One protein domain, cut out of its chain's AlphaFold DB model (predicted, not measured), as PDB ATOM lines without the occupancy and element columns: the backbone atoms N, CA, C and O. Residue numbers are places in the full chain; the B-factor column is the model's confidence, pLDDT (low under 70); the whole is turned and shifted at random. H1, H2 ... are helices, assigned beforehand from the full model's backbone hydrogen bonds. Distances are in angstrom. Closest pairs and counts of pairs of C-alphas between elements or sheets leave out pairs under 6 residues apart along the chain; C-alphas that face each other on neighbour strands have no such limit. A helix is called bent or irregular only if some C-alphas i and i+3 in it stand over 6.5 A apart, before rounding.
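What this domain is: This is residues 246 to 299 and 311 to 370 of the 569 residues of an uncharacterized protein of Sodiomyces alkalinus F11 (UniProt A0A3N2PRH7). One long helix, H1, runs from a small, loosely built head at its first end to a short helix, H2, that is folded back on its far part. The head is made of H3, H4 and H5 with the loops round them: H3 meets the first end of H5, the short H4 packs on the later part of H5, and residues 313 to 314 pair with residues 354 to 355 as short antiparallel strands do. The printed part has 114 residues with five named helices, H1 to H5 in that order, and no named strand; the class is all helix. The whole is loose, with a radius of gyration of the C-alphas of 18.1 A, and elongated, spanning 58 by 36 by 23 A.

How they stand to each other: H1, residues 251 to 279, touches H2, residues 285 to 290, with its residues 270 to 278 alone; the closest C-alphas, of Ala 274 and Ile 287, are 5.2 A apart. The two run opposite ways at a steep tilt of 54 degrees. H1 is close to but not clearly touching H3, residues 330 to 339; their closest C-alphas, of Pro 251 and Tyr 333, are 7.3 A apart. H1 and H5, residues 357 to 369, are near each other. H5 touches H3 with residues 357 to 358 alone, the closest C-alphas being those of Asp 336 and Leu 358 at 6.0 A, and the two run the same way at a steep tilt of 65 degrees. H5 touches H4, residues 342 to 346, with residues 362 to 366 alone; the closest C-alphas, of Phe 345 and Arg 362, are 4.9 A apart. H3 and H4 meet only through their link. H2 is apart from H3, H4 and H5, and H1 is apart from H4. Every O i to N i+4 pair is within hydrogen-bond range in H2, H4 and H5, against 24 of 25 in H1 and 4 of 6 in H3.

Where its parts are: H1 begins at C-alpha 251 at (164.277, 228.453, 257.821) and ends at C-alpha 279 at (132.339, 202.350, 260.193), 41.3 A away. H2 has six residues. H3 is 15.0 A long and irregular, with C-alphas 335 and 338 7.4 A apart. H4 has five residues. H5 is 18.6 A long and ends at C-alpha 369 at (157.462, 212.697, 267.423).

The domain as a whole: The C-alphas farthest apart are those of Gly 281 and Arg 316, at 57.8 A. Residues 300 to 310 are not printed; C-alphas 299 and 311 are 28.5 A apart across this cut, in the link from H2 to H3. Of the links printed whole, H1 to H2 and H3 to H4 are tight and H4 to H5 is short. Residues 311 to 329 hold no named element. The mean pLDDT of the printed part is 77.1, and it is under 70 at residues 246 to 267, 294 to 299 and 370.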
ATOM      1  N   ALA A 246     161.729 236.893 262.616       41.12
ATOM      2  CA  ALA A 246     161.420 235.865 261.629       41.12
ATOM      3  C   ALA A 246     160.251 236.369 260.785       41.12
ATOM      4  O   ALA A 246     159.092 236.299 261.188       41.12
ATOM      5  N   SER A 247     160.589 236.891 259.609       46.59
ATOM      6  CA  SER A 247     159.769 236.759 258.418       46.59
ATOM      7  C   SER A 247     159.088 235.385 258.447       46.59
ATOM      8  O   SER A 247     159.717 234.398 258.843       46.59
ATOM      9  N   ALA A 248     157.832 235.303 258.006       43.34
ATOM     10  CA  ALA A 248     157.120 234.033 257.829       43.34
ATOM     11  C   ALA A 248     157.915 233.005 256.982       43.34
ATOM     12  O   ALA A 248     157.582 231.829 256.973       43.34
ATOM     13  N   PHE A 249     158.999 233.444 256.331       51.62
ATOM     14  CA  PHE A 249     159.943 232.672 255.524       51.62
ATOM     15  C   PHE A 249     161.289 232.378 256.218       51.62
ATOM     16  O   PHE A 249     162.303 232.202 255.546       51.62
ATOM     17  N   SER A 250     161.368 232.379 257.555       60.31
ATOM     18  CA  SER A 250     162.598 231.927 258.227       60.31
ATOM     19  C   SER A 250     162.785 230.409 258.064       60.31
ATOM     20  O   SER A 250     161.789 229.691 258.156       60.31
ATOM     21  N   PRO A 251     164.023 229.895 257.915       66.12
ATOM     22  CA  PRO A 251     164.277 228.453 257.821       66.12
ATOM     23  C   PRO A 251     163.687 227.630 258.975       66.12
ATOM     24  O   PRO A 251     163.274 226.494 258.779       66.12
ATOM     25  N   GLU A 252     163.611 228.207 260.179       65.88
ATOM     26  CA  GLU A 252     162.982 227.555 261.337       65.88
ATOM     27  C   GLU A 252     161.459 227.449 261.174       65.88
ATOM     28  O   GLU A 252     160.878 226.406 261.449       65.88
ATOM     29  N   ALA A 253     160.810 228.514 260.691       61.34
ATOM     30  CA  ALA A 253     159.371 228.510 260.427       61.34
ATOM     31  C   ALA A 253     159.008 227.545 259.288       61.34
ATOM     32  O   ALA A 253     157.980 226.881 259.361       61.34
ATOM     33  N   GLU A 254     159.866 227.433 258.270       65.81
ATOM     34  CA  GLU A 254     159.722 226.446 257.198       65.81
ATOM     35  C   GLU A 254     159.858 225.015 257.736       65.81
ATOM     36  O   GLU A 254     158.995 224.184 257.471       65.81
ATOM     37  N   PHE A 255     160.886 224.729 258.544       68.88
ATOM     38  CA  PHE A 255     161.071 223.412 259.155       68.88
ATOM     39  C   PHE A 255     159.886 223.022 260.046       68.88
ATOM     40  O   PHE A 255     159.296 221.967 259.838       68.88
ATOM     41  N   LEU A 256     159.488 223.884 260.988       65.06
ATOM     42  CA  LEU A 256     158.342 223.634 261.872       65.06
ATOM     43  C   LEU A 256     157.018 223.549 261.097       65.06
ATOM     44  O   LEU A 256     156.162 222.732 261.431       65.06
ATOM     45  N   GLY A 257     156.859 224.354 260.044       63.16
ATOM     46  CA  GLY A 257     155.732 224.256 259.120       63.16
ATOM     47  C   GLY A 257     155.681 222.891 258.438       63.16
ATOM     48  O   GLY A 257     154.657 222.221 258.501       63.16
ATOM     49  N   ASN A 258     156.795 222.427 257.872       68.19
ATOM     50  CA  ASN A 258     156.890 221.116 257.221       68.19
ATOM     51  C   ASN A 258     156.660 219.961 258.201       68.19
ATOM     52  O   ASN A 258     156.021 218.973 257.860       68.19
ATOM     53  N   LEU A 259     157.154 220.096 259.428       67.25
ATOM     54  CA  LEU A 259     156.911 219.170 260.523       67.25
ATOM     55  C   LEU A 259     155.420 219.079 260.887       67.25
ATOM     56  O   LEU A 259     154.883 217.983 261.032       67.25
ATOM     57  N   LYS A 260     154.731 220.222 260.975       63.25
ATOM     58  CA  LYS A 260     153.281 220.276 261.188       63.25
ATOM     59  C   LYS A 260     152.514 219.650 260.021       63.25
ATOM     60  O   LYS A 260     151.583 218.891 260.250       63.25
ATOM     61  N   GLU A 261     152.913 219.926 258.784       64.94
ATOM     62  CA  GLU A 261     152.309 219.325 257.585       64.94
ATOM     63  C   GLU A 261     152.536 217.803 257.545       64.94
ATOM     64  O   GLU A 261     151.613 217.051 257.247       64.94
ATOM     65  N   LEU A 262     153.726 217.321 257.930       67.31
ATOM     66  CA  LEU A 262     154.008 215.890 258.083       67.31
ATOM     67  C   LEU A 262     153.130 215.261 259.170       67.31
ATOM     68  O   LEU A 262     152.590 214.179 258.957       67.31
ATOM     69  N   TYR A 263     152.960 215.931 260.312       67.56
ATOM     70  CA  TYR A 263     152.034 215.487 261.352       67.56
ATOM     71  C   TYR A 263     150.609 215.387 260.808       67.56
ATOM     72  O   TYR A 263     149.994 214.338 260.950       67.56
ATOM     73  N   LEU A 264     150.107 216.414 260.116       61.84
ATOM     74  CA  LEU A 264     148.782 216.376 259.488       61.84
ATOM     75  C   LEU A 264     148.669 215.234 258.467       61.84
ATOM     76  O   LEU A 264     147.656 214.541 258.435       61.84
ATOM     77  N   HIS A 265     149.720 214.966 257.692       67.62
ATOM     78  CA  HIS A 265     149.757 213.846 256.754       67.62
ATOM     79  C   HIS A 265     149.759 212.470 257.449       67.62
ATOM     80  O   HIS A 265     149.040 211.565 257.035       67.62
ATOM     81  N   ILE A 266     150.516 212.288 258.536       66.56
ATOM     82  CA  ILE A 266     150.479 211.054 259.342       66.56
ATOM     83  C   ILE A 266     149.099 210.894 259.985       66.56
ATOM     84  O   ILE A 266     148.489 209.822 259.914       66.56
ATOM     85  N   MET A 267     148.578 211.977 260.562       67.44
ATOM     86  CA  MET A 267     147.246 212.022 261.144       67.44
ATOM     87  C   MET A 267     146.181 211.725 260.100       67.44
ATOM     88  O   MET A 267     145.199 211.098 260.451       67.44
ATOM     89  N   GLN A 268     146.373 212.041 258.820       72.00
ATOM     90  CA  GLN A 268     145.442 211.635 257.770       72.00
ATOM     91  C   GLN A 268     145.251 210.123 257.709       72.00
ATOM     92  O   GLN A 268     144.111 209.662 257.655       72.00
ATOM     93  N   ASN A 269     146.330 209.345 257.763       72.19
ATOM     94  CA  ASN A 269     146.220 207.889 257.785       72.19
ATOM     95  C   ASN A 269     145.517 207.412 259.061       72.19
ATOM     96  O   ASN A 269     144.650 206.544 258.994       72.19
ATOM     97  N   ILE A 270     145.833 208.017 260.209       76.19
ATOM     98  CA  ILE A 270     145.222 207.678 261.504       76.19
ATOM     99  C   ILE A 270     143.731 208.045 261.535       76.19
ATOM    100  O   ILE A 270     142.916 207.242 261.969       76.19
ATOM    101  N   VAL A 271     143.354 209.216 261.031       79.50
ATOM    102  CA  VAL A 271     141.971 209.693 260.928       79.50
ATOM    103  C   VAL A 271     141.194 208.822 259.948       79.50
ATOM    104  O   VAL A 271     140.091 208.396 260.266       79.50
ATOM    105  N   GLN A 272     141.768 208.460 258.796       79.81
ATOM    106  CA  GLN A 272     141.141 207.503 257.877       79.81
ATOM    107  C   GLN A 272     140.957 206.122 258.517       79.81
ATOM    108  O   GLN A 272     139.919 205.490 258.316       79.81
ATOM    109  N   LEU A 273     141.935 205.645 259.293       83.12
ATOM    110  CA  LEU A 273     141.816 204.404 260.060       83.12
ATOM    111  C   LEU A 273     140.743 204.513 261.147       83.12
ATOM    112  O   LEU A 273     139.967 203.577 261.303       83.12
ATOM    113  N   ALA A 274     140.655 205.645 261.846       85.25
ATOM    114  CA  ALA A 274     139.642 205.908 262.862       85.25
ATOM    115  C   ALA A 274     138.233 205.965 262.257       85.25
ATOM    116  O   ALA A 274     137.326 205.329 262.786       85.25
ATOM    117  N   ILE A 275     138.058 206.626 261.106       85.31
ATOM    118  CA  ILE A 275     136.797 206.637 260.350       85.31
ATOM    119  C   ILE A 275     136.410 205.204 259.973       85.31
ATOM    120  O   ILE A 275     135.313 204.761 260.293       85.31
ATOM    121  N   ARG A 276     137.337 204.426 259.399       87.69
ATOM    122  CA  ARG A 276     137.086 203.016 259.053       87.69
ATOM    123  C   ARG A 276     136.787 202.143 260.274       87.69
ATOM    124  O   ARG A 276     136.004 201.205 260.169       87.69
ATOM    125  N   ALA A 277     137.432 202.400 261.411       87.88
ATOM    126  CA  ALA A 277     137.157 201.697 262.661       87.88
ATOM    127  C   ALA A 277     135.739 202.016 263.153       87.88
ATOM    128  O   ALA A 277     134.994 201.096 263.493       87.88
ATOM    129  N   LYS A 278     135.335 203.289 263.085       90.19
ATOM    130  CA  LYS A 278     133.975 203.737 263.392       90.19
ATOM    131  C   LYS A 278     132.935 203.086 262.481       90.19
ATOM    132  O   LYS A 278     131.942 202.563 262.977       90.19
ATOM    133  N   ASP A 279     133.206 203.015 261.178       92.06
ATOM    134  CA  ASP A 279     132.339 202.350 260.193       92.06
ATOM    135  C   ASP A 279     132.196 200.841 260.460       92.06
ATOM    136  O   ASP A 279     131.169 200.239 260.153       92.06
ATOM    137  N   LYS A 280     133.215 200.219 261.065       93.88
ATOM    138  CA  LYS A 280     133.188 198.817 261.513       93.88
ATOM    139  C   LYS A 280     132.546 198.618 262.893       93.88
ATOM    140  O   LYS A 280     132.545 197.495 263.390       93.88
ATOM    141  N   GLY A 281     132.004 199.673 263.500       91.44
ATOM    142  CA  GLY A 281     131.296 199.619 264.780       91.44
ATOM    143  C   GLY A 281     132.180 199.765 266.020       91.44
ATOM    144  O   GLY A 281     131.690 199.561 267.128       91.44
ATOM    145  N   PHE A 282     133.461 200.117 265.870       89.31
ATOM    146  CA  PHE A 282     134.300 200.474 267.015       89.31
ATOM    147  C   PHE A 282     134.000 201.911 267.442       89.31
ATOM    148  O   PHE A 282     134.177 202.842 266.658       89.31
ATOM    149  N   ASP A 283     133.595 202.099 268.696       88.31
ATOM    150  CA  ASP A 283     133.305 203.417 269.256       88.31
ATOM    151  C   ASP A 283     134.128 203.655 270.524       88.31
ATOM    152  O   ASP A 283     134.164 202.832 271.440       88.31
ATOM    153  N   SER A 284     134.846 204.772 270.543       90.69
ATOM    154  CA  SER A 284     135.599 205.250 271.701       90.69
ATOM    155  C   SER A 284     135.767 206.761 271.611       90.69
ATOM    156  O   SER A 284     135.748 207.335 270.516       90.69
ATOM    157  N   ASP A 285     136.011 207.400 272.755       80.75
ATOM    158  CA  ASP A 285     136.286 208.839 272.825       80.75
ATOM    159  C   ASP A 285     137.465 209.242 271.927       80.75
ATOM    160  O   ASP A 285     137.466 210.323 271.341       80.75
ATOM    161  N   GLU A 286     138.460 208.365 271.766       75.94
ATOM    162  CA  GLU A 286     139.610 208.612 270.895       75.94
ATOM    163  C   GLU A 286     139.242 208.541 269.411       75.94
ATOM    164  O   GLU A 286     139.578 209.449 268.656       75.94
ATOM    165  N   ILE A 287     138.488 207.519 268.997       82.12
ATOM    166  CA  ILE A 287     138.005 207.389 267.613       82.12
ATOM    167  C   ILE A 287     137.133 208.593 267.247       82.12
ATOM    168  O   ILE A 287     137.313 209.199 266.193       82.12
ATOM    169  N   SER A 288     136.222 208.990 268.137       82.75
ATOM    170  CA  SER A 288     135.354 210.147 267.915       82.75
ATOM    171  C   SER A 288     136.129 211.469 267.871       82.75
ATOM    172  O   SER A 288     135.806 212.320 267.040       82.75
ATOM    173  N   ARG A 289     137.189 211.630 268.680       80.31
ATOM    174  CA  ARG A 289     138.110 212.775 268.582       80.31
ATOM    175  C   ARG A 289     138.860 212.797 267.252       80.31
ATOM    176  O   ARG A 289     138.847 213.826 266.582       80.31
ATOM    177  N   LEU A 290     139.457 211.682 266.836       77.69
ATOM    178  CA  LEU A 290     140.211 211.589 265.582       77.69
ATOM    179  C   LEU A 290     139.329 211.887 264.362       77.69
ATOM    180  O   LEU A 290     139.723 212.660 263.496       77.69
ATOM    181  N   CYS A 291     138.098 211.373 264.328       80.12
ATOM    182  CA  CYS A 291     137.146 211.653 263.248       80.12
ATOM    183  C   CYS A 291     136.724 213.133 263.140       80.12
ATOM    184  O   CYS A 291     136.138 213.513 262.131       80.12
ATOM    185  N   SER A 292     136.982 213.959 264.162       78.69
ATOM    186  CA  SER A 292     136.642 215.390 264.168       78.69
ATOM    187  C   SER A 292     137.750 216.307 263.626       78.69
ATOM    188  O   SER A 292     137.542 217.515 263.521       78.69
ATOM    189  N   ILE A 293     138.921 215.755 263.290       70.62
ATOM    190  CA  ILE A 293     140.072 216.517 262.790       70.62
ATOM    191  C   ILE A 293     139.869 216.851 261.305       70.62
ATOM    192  O   ILE A 293     139.754 215.950 260.474       70.62
ATOM    193  N   ASP A 294     139.872 218.144 260.971       65.38
ATOM    194  CA  ASP A 294     139.862 218.630 259.588       65.38
ATOM    195  C   ASP A 294     141.286 218.644 259.012       65.38
ATOM    196  O   ASP A 294     142.218 219.183 259.616       65.38
ATOM    197  N   LEU A 295     141.461 218.013 257.854       63.69
ATOM    198  CA  LEU A 295     142.758 217.779 257.226       63.69
ATOM    199  C   LEU A 295     142.818 218.558 255.915       63.69
ATOM    200  O   LEU A 295     142.463 218.039 254.853       63.69
ATOM    201  N   ASP A 296     143.278 219.806 255.994       56.06
ATOM    202  CA  ASP A 296     143.576 220.596 254.802       56.06
ATOM    203  C   ASP A 296     144.809 220.011 254.088       56.06
ATOM    204  O   ASP A 296     145.812 219.653 254.712       56.06
ATOM    205  N   ARG A 297     144.702 219.813 252.773       53.16
ATOM    206  CA  ARG A 297     145.553 218.885 252.015       53.16
ATOM    207  C   ARG A 297     146.729 219.593 251.348       53.16
ATOM    208  O   ARG A 297     146.546 220.341 250.389       53.16
ATOM    209  N   LYS A 298     147.952 219.219 251.726       55.38
ATOM    210  CA  LYS A 298     149.136 219.326 250.857       55.38
ATOM    211  C   LYS A 298     149.776 217.952 250.711       55.38
ATOM    212  O   LYS A 298     150.155 217.324 251.692       55.38
ATOM    213  N   GLU A 299     149.877 217.469 249.477       55.84
ATOM    214  CA  GLU A 299     150.526 216.188 249.187       55.84
ATOM    215  C   GLU A 299     152.048 216.300 249.343       55.84
ATOM    216  O   GLU A 299     152.683 217.206 248.788       55.84
ATOM    217  N   GLU A 311     176.689 212.692 257.278       86.31
ATOM    218  CA  GLU A 311     177.176 212.097 258.518       86.31
ATOM    219  C   GLU A 311     176.445 212.713 259.721       86.31
ATOM    220  O   GLU A 311     176.286 213.934 259.832       86.31
ATOM    221  N   LEU A 312     175.994 211.861 260.641       88.12
ATOM    222  CA  LEU A 312     175.391 212.271 261.918       88.12
ATOM    223  C   LEU A 312     176.466 212.514 262.991       88.12
ATOM    224  O   LEU A 312     176.295 213.336 263.891       88.12
ATOM    225  N   THR A 313     177.613 211.859 262.848       90.44
ATOM    226  CA  THR A 313     178.794 212.042 263.690       90.44
ATOM    227  C   THR A 313     179.992 212.417 262.822       90.44
ATOM    228  O   THR A 313     179.998 212.160 261.627       90.44
ATOM    229  N   THR A 314     180.993 213.100 263.369       88.31
ATOM    230  CA  THR A 314     182.111 213.631 262.578       88.31
ATOM    231  C   THR A 314     183.401 213.696 263.379       88.31
ATOM    232  O   THR A 314     183.391 213.840 264.599       88.31
ATOM    233  N   THR A 315     184.527 213.628 262.672       83.69
ATOM    234  CA  THR A 315     185.880 213.890 263.190       83.69
ATOM    235  C   THR A 315     186.410 215.270 262.791       83.69
ATOM    236  O   THR A 315     187.479 215.667 263.246       83.69
ATOM    237  N   ARG A 316     185.692 216.008 261.928       76.12
ATOM    238  CA  ARG A 316     186.192 217.248 261.302       76.12
ATOM    239  C   ARG A 316     185.464 218.499 261.771       76.12
ATOM    240  O   ARG A 316     186.097 219.462 262.196       76.12
ATOM    241  N   HIS A 317     184.136 218.510 261.655       74.69
ATOM    242  CA  HIS A 317     183.319 219.714 261.837       74.69
ATOM    243  C   HIS A 317     182.237 219.497 262.890       74.69
ATOM    244  O   HIS A 317     181.045 219.479 262.584       74.69
ATOM    245  N   ALA A 318     182.677 219.319 264.133       87.31
ATOM    246  CA  ALA A 318     181.795 219.169 265.279       87.31
ATOM    247  C   ALA A 318     180.907 220.404 265.478       87.31
ATOM    248  O   ALA A 318     181.382 221.542 265.417       87.31
ATOM    249  N   GLU A 319     179.626 220.187 265.783       89.25
ATOM    250  CA  GLU A 319     178.750 221.286 266.179       89.25
ATOM    251  C   GLU A 319     179.095 221.702 267.623       89.25
ATOM    252  O   GLU A 319     179.067 220.858 268.523       89.25
ATOM    253  N   PRO A 320     179.413 222.979 267.910       88.94
ATOM    254  CA  PRO A 320     179.746 223.411 269.267       88.94
ATOM    255  C   PRO A 320     178.557 223.277 270.223       88.94
ATOM    256  O   PRO A 320     177.450 223.657 269.852       88.94
ATOM    257  N   VAL A 321     178.781 222.885 271.486       85.88
ATOM    258  CA  VAL A 321     177.713 222.689 272.501       85.88
ATOM    259  C   VAL A 321     176.719 223.857 272.578       85.88
ATOM    260  O   VAL A 321     175.512 223.654 272.644       85.88
ATOM    261  N   ALA A 322     177.192 225.103 272.473       81.06
ATOM    262  CA  ALA A 322     176.326 226.287 272.503       81.06
ATOM    263  C   ALA A 322     175.345 226.398 271.313       81.06
ATOM    264  O   ALA A 322     174.339 227.102 271.417       81.06
ATOM    265  N   ARG A 323     175.632 225.731 270.189       80.69
ATOM    266  CA  ARG A 323     174.803 225.687 268.974       80.69
ATOM    267  C   ARG A 323     173.932 224.430 268.888       80.69
ATOM    268  O   ARG A 323     173.034 224.370 268.058       80.69
ATOM    269  N   ARG A 324     174.107 223.487 269.812       85.38
ATOM    270  CA  ARG A 324     173.320 222.249 269.918       85.38
ATOM    271  C   ARG A 324     171.948 222.440 270.552       85.38
ATOM    272  O   ARG A 324     171.294 221.465 270.893       85.38
ATOM    273  N   CYS A 325     171.515 223.688 270.746       75.50
ATOM    274  CA  CYS A 325     170.257 223.949 271.427       75.50
ATOM    275  C   CYS A 325     169.054 223.465 270.625       75.50
ATOM    276  O   CYS A 325     168.091 223.114 271.271       75.50
ATOM    277  N   GLY A 326     169.153 223.371 269.292       72.19
ATOM    278  CA  GLY A 326     168.043 223.020 268.399       72.19
ATOM    279  C   GLY A 326     167.668 224.143 267.427       72.19
ATOM    280  O   GLY A 326     166.927 223.903 266.486       72.19
ATOM    281  N   ARG A 327     168.223 225.351 267.595       74.12
ATOM    282  CA  ARG A 327     168.049 226.499 266.685       74.12
ATOM    283  C   ARG A 327     168.684 226.268 265.310       74.12
ATOM    284  O   ARG A 327     169.815 225.790 265.215       74.12
ATOM    285  N   GLN A 328     168.028 226.746 264.247       72.50
ATOM    286  CA  GLN A 328     168.569 226.676 262.890       72.50
ATOM    287  C   GLN A 328     169.560 227.805 262.664       72.50
ATOM    288  O   GLN A 328     169.228 228.985 262.788       72.50
ATOM    289  N   TYR A 329     170.761 227.427 262.245       75.50
ATOM    290  CA  TYR A 329     171.764 228.355 261.741       75.50
ATOM    291  C   TYR A 329     171.793 228.283 260.218       75.50
ATOM    292  O   TYR A 329     171.726 227.190 259.649       75.50
ATOM    293  N   SER A 330     171.897 229.431 259.549       71.12
ATOM    294  CA  SER A 330     171.673 229.546 258.100       71.12
ATOM    295  C   SER A 330     172.634 228.661 257.301       71.12
ATOM    296  O   SER A 330     172.218 227.939 256.395       71.12
ATOM    297  N   LYS A 331     173.917 228.646 257.693       78.94
ATOM    298  CA  LYS A 331     174.948 227.795 257.072       78.94
ATOM    299  C   LYS A 331     174.683 226.301 257.295       78.94
ATOM    300  O   LYS A 331     174.825 225.513 256.367       78.94
ATOM    301  N   ALA A 332     174.274 225.920 258.509       80.81
ATOM    302  CA  ALA A 332     173.929 224.535 258.828       80.81
ATOM    303  C   ALA A 332     172.679 224.085 258.054       80.81
ATOM    304  O   ALA A 332     172.646 222.981 257.531       80.81
ATOM    305  N   TYR A 333     171.690 224.970 257.887       80.62
ATOM    306  CA  TYR A 333     170.483 224.677 257.108       80.62
ATOM    307  C   TYR A 333     170.795 224.421 255.645       80.62
ATOM    308  O   TYR A 333     170.375 223.416 255.086       80.62
ATOM    309  N   ALA A 334     171.550 225.330 255.025       77.00
ATOM    310  CA  ALA A 334     171.887 225.231 253.613       77.00
ATOM    311  C   ALA A 334     172.597 223.910 253.282       77.00
ATOM    312  O   ALA A 334     172.376 223.359 252.208       77.00
ATOM    313  N   ARG A 335     173.407 223.409 254.222       81.94
ATOM    314  CA  ARG A 335     174.083 222.116 254.127       81.94
ATOM    315  C   ARG A 335     173.135 220.938 254.365       81.94
ATOM    316  O   ARG A 335     173.135 219.999 253.575       81.94
ATOM    317  N   ASP A 336     172.343 220.984 255.433       84.44
ATOM    318  CA  ASP A 336     171.667 219.792 255.954       84.44
ATOM    319  C   ASP A 336     170.246 219.589 255.408       84.44
ATOM    320  O   ASP A 336     169.741 218.472 255.449       84.44
ATOM    321  N   ARG A 337     169.585 220.636 254.891       80.50
ATOM    322  CA  ARG A 337     168.148 220.621 254.530       80.50
ATOM    323  C   ARG A 337     167.736 219.489 253.586       80.50
ATOM    324  O   ARG A 337     166.588 219.064 253.596       80.50
ATOM    325  N   HIS A 338     168.659 219.007 252.757       82.12
ATOM    326  CA  HIS A 338     168.398 217.927 251.806       82.12
ATOM    327  C   HIS A 338     168.263 216.554 252.483       82.12
ATOM    328  O   HIS A 338     167.771 215.618 251.863       82.12
ATOM    329  N   PHE A 339     168.666 216.453 253.750       83.31
ATOM    330  CA  PHE A 339     168.641 215.249 254.576       83.31
ATOM    331  C   PHE A 339     167.551 215.292 255.655       83.31
ATOM    332  O   PHE A 339     167.528 214.436 256.531       83.31
ATOM    333  N   TYR A 340     166.651 216.283 255.641       82.62
ATOM    334  CA  TYR A 340     165.539 216.362 256.599       82.62
ATOM    335  C   TYR A 340     164.406 215.431 256.171       82.62
ATOM    336  O   TYR A 340     163.339 215.870 255.748       82.62
ATOM    337  N   THR A 341     164.671 214.130 256.244       77.81
ATOM    338  CA  THR A 341     163.725 213.072 255.890       77.81
ATOM    339  C   THR A 341     163.503 212.146 257.079       77.81
ATOM    340  O   THR A 341     164.410 211.997 257.904       77.81
ATOM    341  N   PRO A 342     162.331 211.488 257.167       77.44
ATOM    342  CA  PRO A 342     162.105 210.450 258.165       77.44
ATOM    343  C   PRO A 342     163.222 209.402 258.162       77.44
ATOM    344  O   PRO A 342     163.768 209.130 259.221       77.44
ATOM    345  N   ASP A 343     163.652 208.934 256.984       79.56
ATOM    346  CA  ASP A 343     164.718 207.928 256.851       79.56
ATOM    347  C   ASP A 343     166.030 208.347 257.531       79.56
ATOM    348  O   ASP A 343     166.646 207.563 258.246       79.56
ATOM    349  N   TRP A 344     166.465 209.596 257.346       82.44
ATOM    350  CA  TRP A 344     167.695 210.101 257.969       82.44
ATOM    351  C   TRP A 344     167.544 210.365 259.468       82.44
ATOM    352  O   TRP A 344     168.529 210.347 260.211       82.44
ATOM    353  N   PHE A 345     166.324 210.621 259.930       83.88
ATOM    354  CA  PHE A 345     166.053 210.823 261.346       83.88
ATOM    355  C   PHE A 345     165.850 209.507 262.102       83.88
ATOM    356  O   PHE A 345     166.161 209.465 263.290       83.88
ATOM    357  N   THR A 346     165.435 208.429 261.434       80.06
ATOM    358  CA  THR A 346     165.217 207.105 262.044       80.06
ATOM    359  C   THR A 346     166.315 206.085 261.742       80.06
ATOM    360  O   THR A 346     166.295 205.000 262.319       80.06
ATOM    361  N   CYS A 347     167.293 206.397 260.883       79.81
ATOM    362  CA  CYS A 347     168.360 205.451 260.557       79.81
ATOM    363  C   CYS A 347     169.210 205.061 261.776       79.81
ATOM    364  O   CYS A 347     169.410 205.836 262.716       79.81
ATOM    365  N   VAL A 348     169.779 203.858 261.748       80.62
ATOM    366  CA  VAL A 348     170.761 203.440 262.753       80.62
ATOM    367  C   VAL A 348     172.043 204.252 262.563       80.62
ATOM    368  O   VAL A 348     172.490 204.471 261.437       80.62
ATOM    369  N   MET A 349     172.646 204.704 263.663       83.50
ATOM    370  CA  MET A 349     173.916 205.426 263.630       83.50
ATOM    371  C   MET A 349     174.974 204.743 264.488       83.50
ATOM    372  O   MET A 349     174.664 204.037 265.447       83.50
ATOM    373  N   GLN A 350     176.235 205.030 264.174       82.75
ATOM    374  CA  GLN A 350     177.373 204.648 264.997       82.75
ATOM    375  C   GLN A 350     177.912 205.852 265.764       82.75
ATOM    376  O   GLN A 350     177.900 206.991 265.283       82.75
ATOM    377  N   LYS A 351     178.429 205.574 266.961       88.56
ATOM    378  CA  LYS A 351     179.128 206.553 267.785       88.56
ATOM    379  C   LYS A 351     180.374 207.049 267.053       88.56
ATOM    380  O   LYS A 351     181.179 206.250 266.582       88.56
ATOM    381  N   GLY A 352     180.546 208.364 266.971       90.44
ATOM    382  CA  GLY A 352     181.698 208.993 266.325       90.44
ATOM    383  C   GLY A 352     182.445 209.927 267.266       90.44
ATOM    384  O   GLY A 352     182.149 210.005 268.459       90.44
ATOM    385  N   SER A 353     183.472 210.612 266.758       92.31
ATOM    386  CA  SER A 353     184.288 211.514 267.587       92.31
ATOM    387  C   SER A 353     183.447 212.640 268.190       92.31
ATOM    388  O   SER A 353     183.583 212.924 269.379       92.31
ATOM    389  N   ASP A 354     182.573 213.253 267.391       92.38
ATOM    390  CA  ASP A 354     181.600 214.240 267.848       92.38
ATOM    391  C   ASP A 354     180.323 214.240 266.984       92.38
ATOM    392  O   ASP A 354     180.250 213.499 266.007       92.38
ATOM    393  N   ILE A 355     179.320 215.055 267.321       91.94
ATOM    394  CA  ILE A 355     178.036 215.143 266.596       91.94
ATOM    395  C   ILE A 355     177.953 216.326 265.621       91.94
ATOM    396  O   ILE A 355     178.538 217.393 265.844       91.94
ATOM    397  N   THR A 356     177.189 216.146 264.539       91.62
ATOM    398  CA  THR A 356     176.932 217.173 263.514       91.62
ATOM    399  C   THR A 356     175.647 217.960 263.792       91.62
ATOM    400  O   THR A 356     174.807 217.561 264.596       91.62
ATOM    401  N   SER A 357     175.436 219.078 263.094       88.31
ATOM    402  CA  SER A 357     174.154 219.805 263.137       88.31
ATOM    403  C   SER A 357     172.969 218.983 262.618       88.31
ATOM    404  O   SER A 357     171.842 219.210 263.064       88.31
ATOM    405  N   LEU A 358     173.207 218.011 261.728       88.31
ATOM    406  CA  LEU A 358     172.171 217.094 261.256       88.31
ATOM    407  C   LEU A 358     171.711 216.170 262.392       88.31
ATOM    408  O   LEU A 358     170.509 215.974 262.558       88.31
ATOM    409  N   PHE A 359     172.636 215.689 263.232       89.81
ATOM    410  CA  PHE A 359     172.282 214.962 264.455       89.81
ATOM    411  C   PHE A 359     171.452 215.827 265.407       89.81
ATOM    412  O   PHE A 359     170.423 215.373 265.899       89.81
ATOM    413  N   ILE A 360     171.825 217.097 265.614       87.38
ATOM    414  CA  ILE A 360     171.024 218.013 266.450       87.38
ATOM    415  C   ILE A 360     169.592 218.121 265.920       87.38
ATOM    416  O   ILE A 360     168.635 218.107 266.693       87.38
ATOM    417  N   ARG A 361     169.427 218.176 264.595       84.56
ATOM    418  CA  ARG A 361     168.108 218.246 263.959       84.56
ATOM    419  C   ARG A 361     167.304 216.965 264.079       84.56
ATOM    420  O   ARG A 361     166.113 217.043 264.371       84.56
ATOM    421  N   ARG A 362     167.962 215.816 263.962       86.62
ATOM    422  CA  ARG A 362     167.378 214.519 264.305       86.62
ATOM    423  C   ARG A 362     166.884 214.493 265.754       86.62
ATOM    424  O   ARG A 362     165.769 214.049 266.000       86.62
ATOM    425  N   SER A 363     167.657 214.995 266.716       82.88
ATOM    426  CA  SER A 363     167.209 215.035 268.115       82.88
ATOM    427  C   SER A 363     165.994 215.942 268.323       82.88
ATOM    428  O   SER A 363     165.114 215.599 269.108       82.88
ATOM    429  N   VAL A 364     165.906 217.077 267.612       79.44
ATOM    430  CA  VAL A 364     164.699 217.925 267.628       79.44
ATOM    431  C   VAL A 364     163.502 217.163 267.058       79.44
ATOM    432  O   VAL A 364     162.438 217.190 267.665       79.44
ATOM    433  N   PHE A 365     163.676 216.440 265.950       79.81
ATOM    434  CA  PHE A 365     162.628 215.584 265.392       79.81
ATOM    435  C   PHE A 365     162.136 214.552 266.421       79.81
ATOM    436  O   PHE A 365     160.953 214.531 266.754       79.81
ATOM    437  N   HIS A 366     163.035 213.776 267.030       78.81
ATOM    438  CA  HIS A 366     162.656 212.793 268.059       78.81
ATOM    439  C   HIS A 366     161.974 213.416 269.276       78.81
ATOM    440  O   HIS A 366     161.146 212.777 269.921       78.81
ATOM    441  N   ALA A 367     162.266 214.676 269.592       74.31
ATOM    442  CA  ALA A 367     161.603 215.360 270.690       74.31
ATOM    443  C   ALA A 367     160.141 215.739 270.393       74.31
ATOM    444  O   ALA A 367     159.316 215.777 271.311       74.31
ATOM    445  N   PHE A 368     159.807 215.971 269.122       70.56
ATOM    446  CA  PHE A 368     158.441 216.241 268.675       70.56
ATOM    447  C   PHE A 368     157.630 214.955 268.447       70.56
ATOM    448  O   PHE A 368     156.500 214.886 268.922       70.56
ATOM    449  N   TRP A 369     158.190 213.936 267.779       71.44
ATOM    450  CA  TRP A 369     157.462 212.697 267.423       71.44
ATOM    451  C   TRP A 369     157.670 211.521 268.382       71.44
ATOM    452  O   TRP A 369     156.956 210.527 268.285       71.44
ATOM    453  N   GLY A 370     158.623 211.613 269.307       67.75
ATOM    454  CA  GLY A 370     159.044 210.476 270.121       67.75
ATOM    455  C   GLY A 370     160.025 209.557 269.389       67.75
ATOM    456  O   GLY A 370     160.177 209.598 268.167       67.75
TER     457      GLY A 370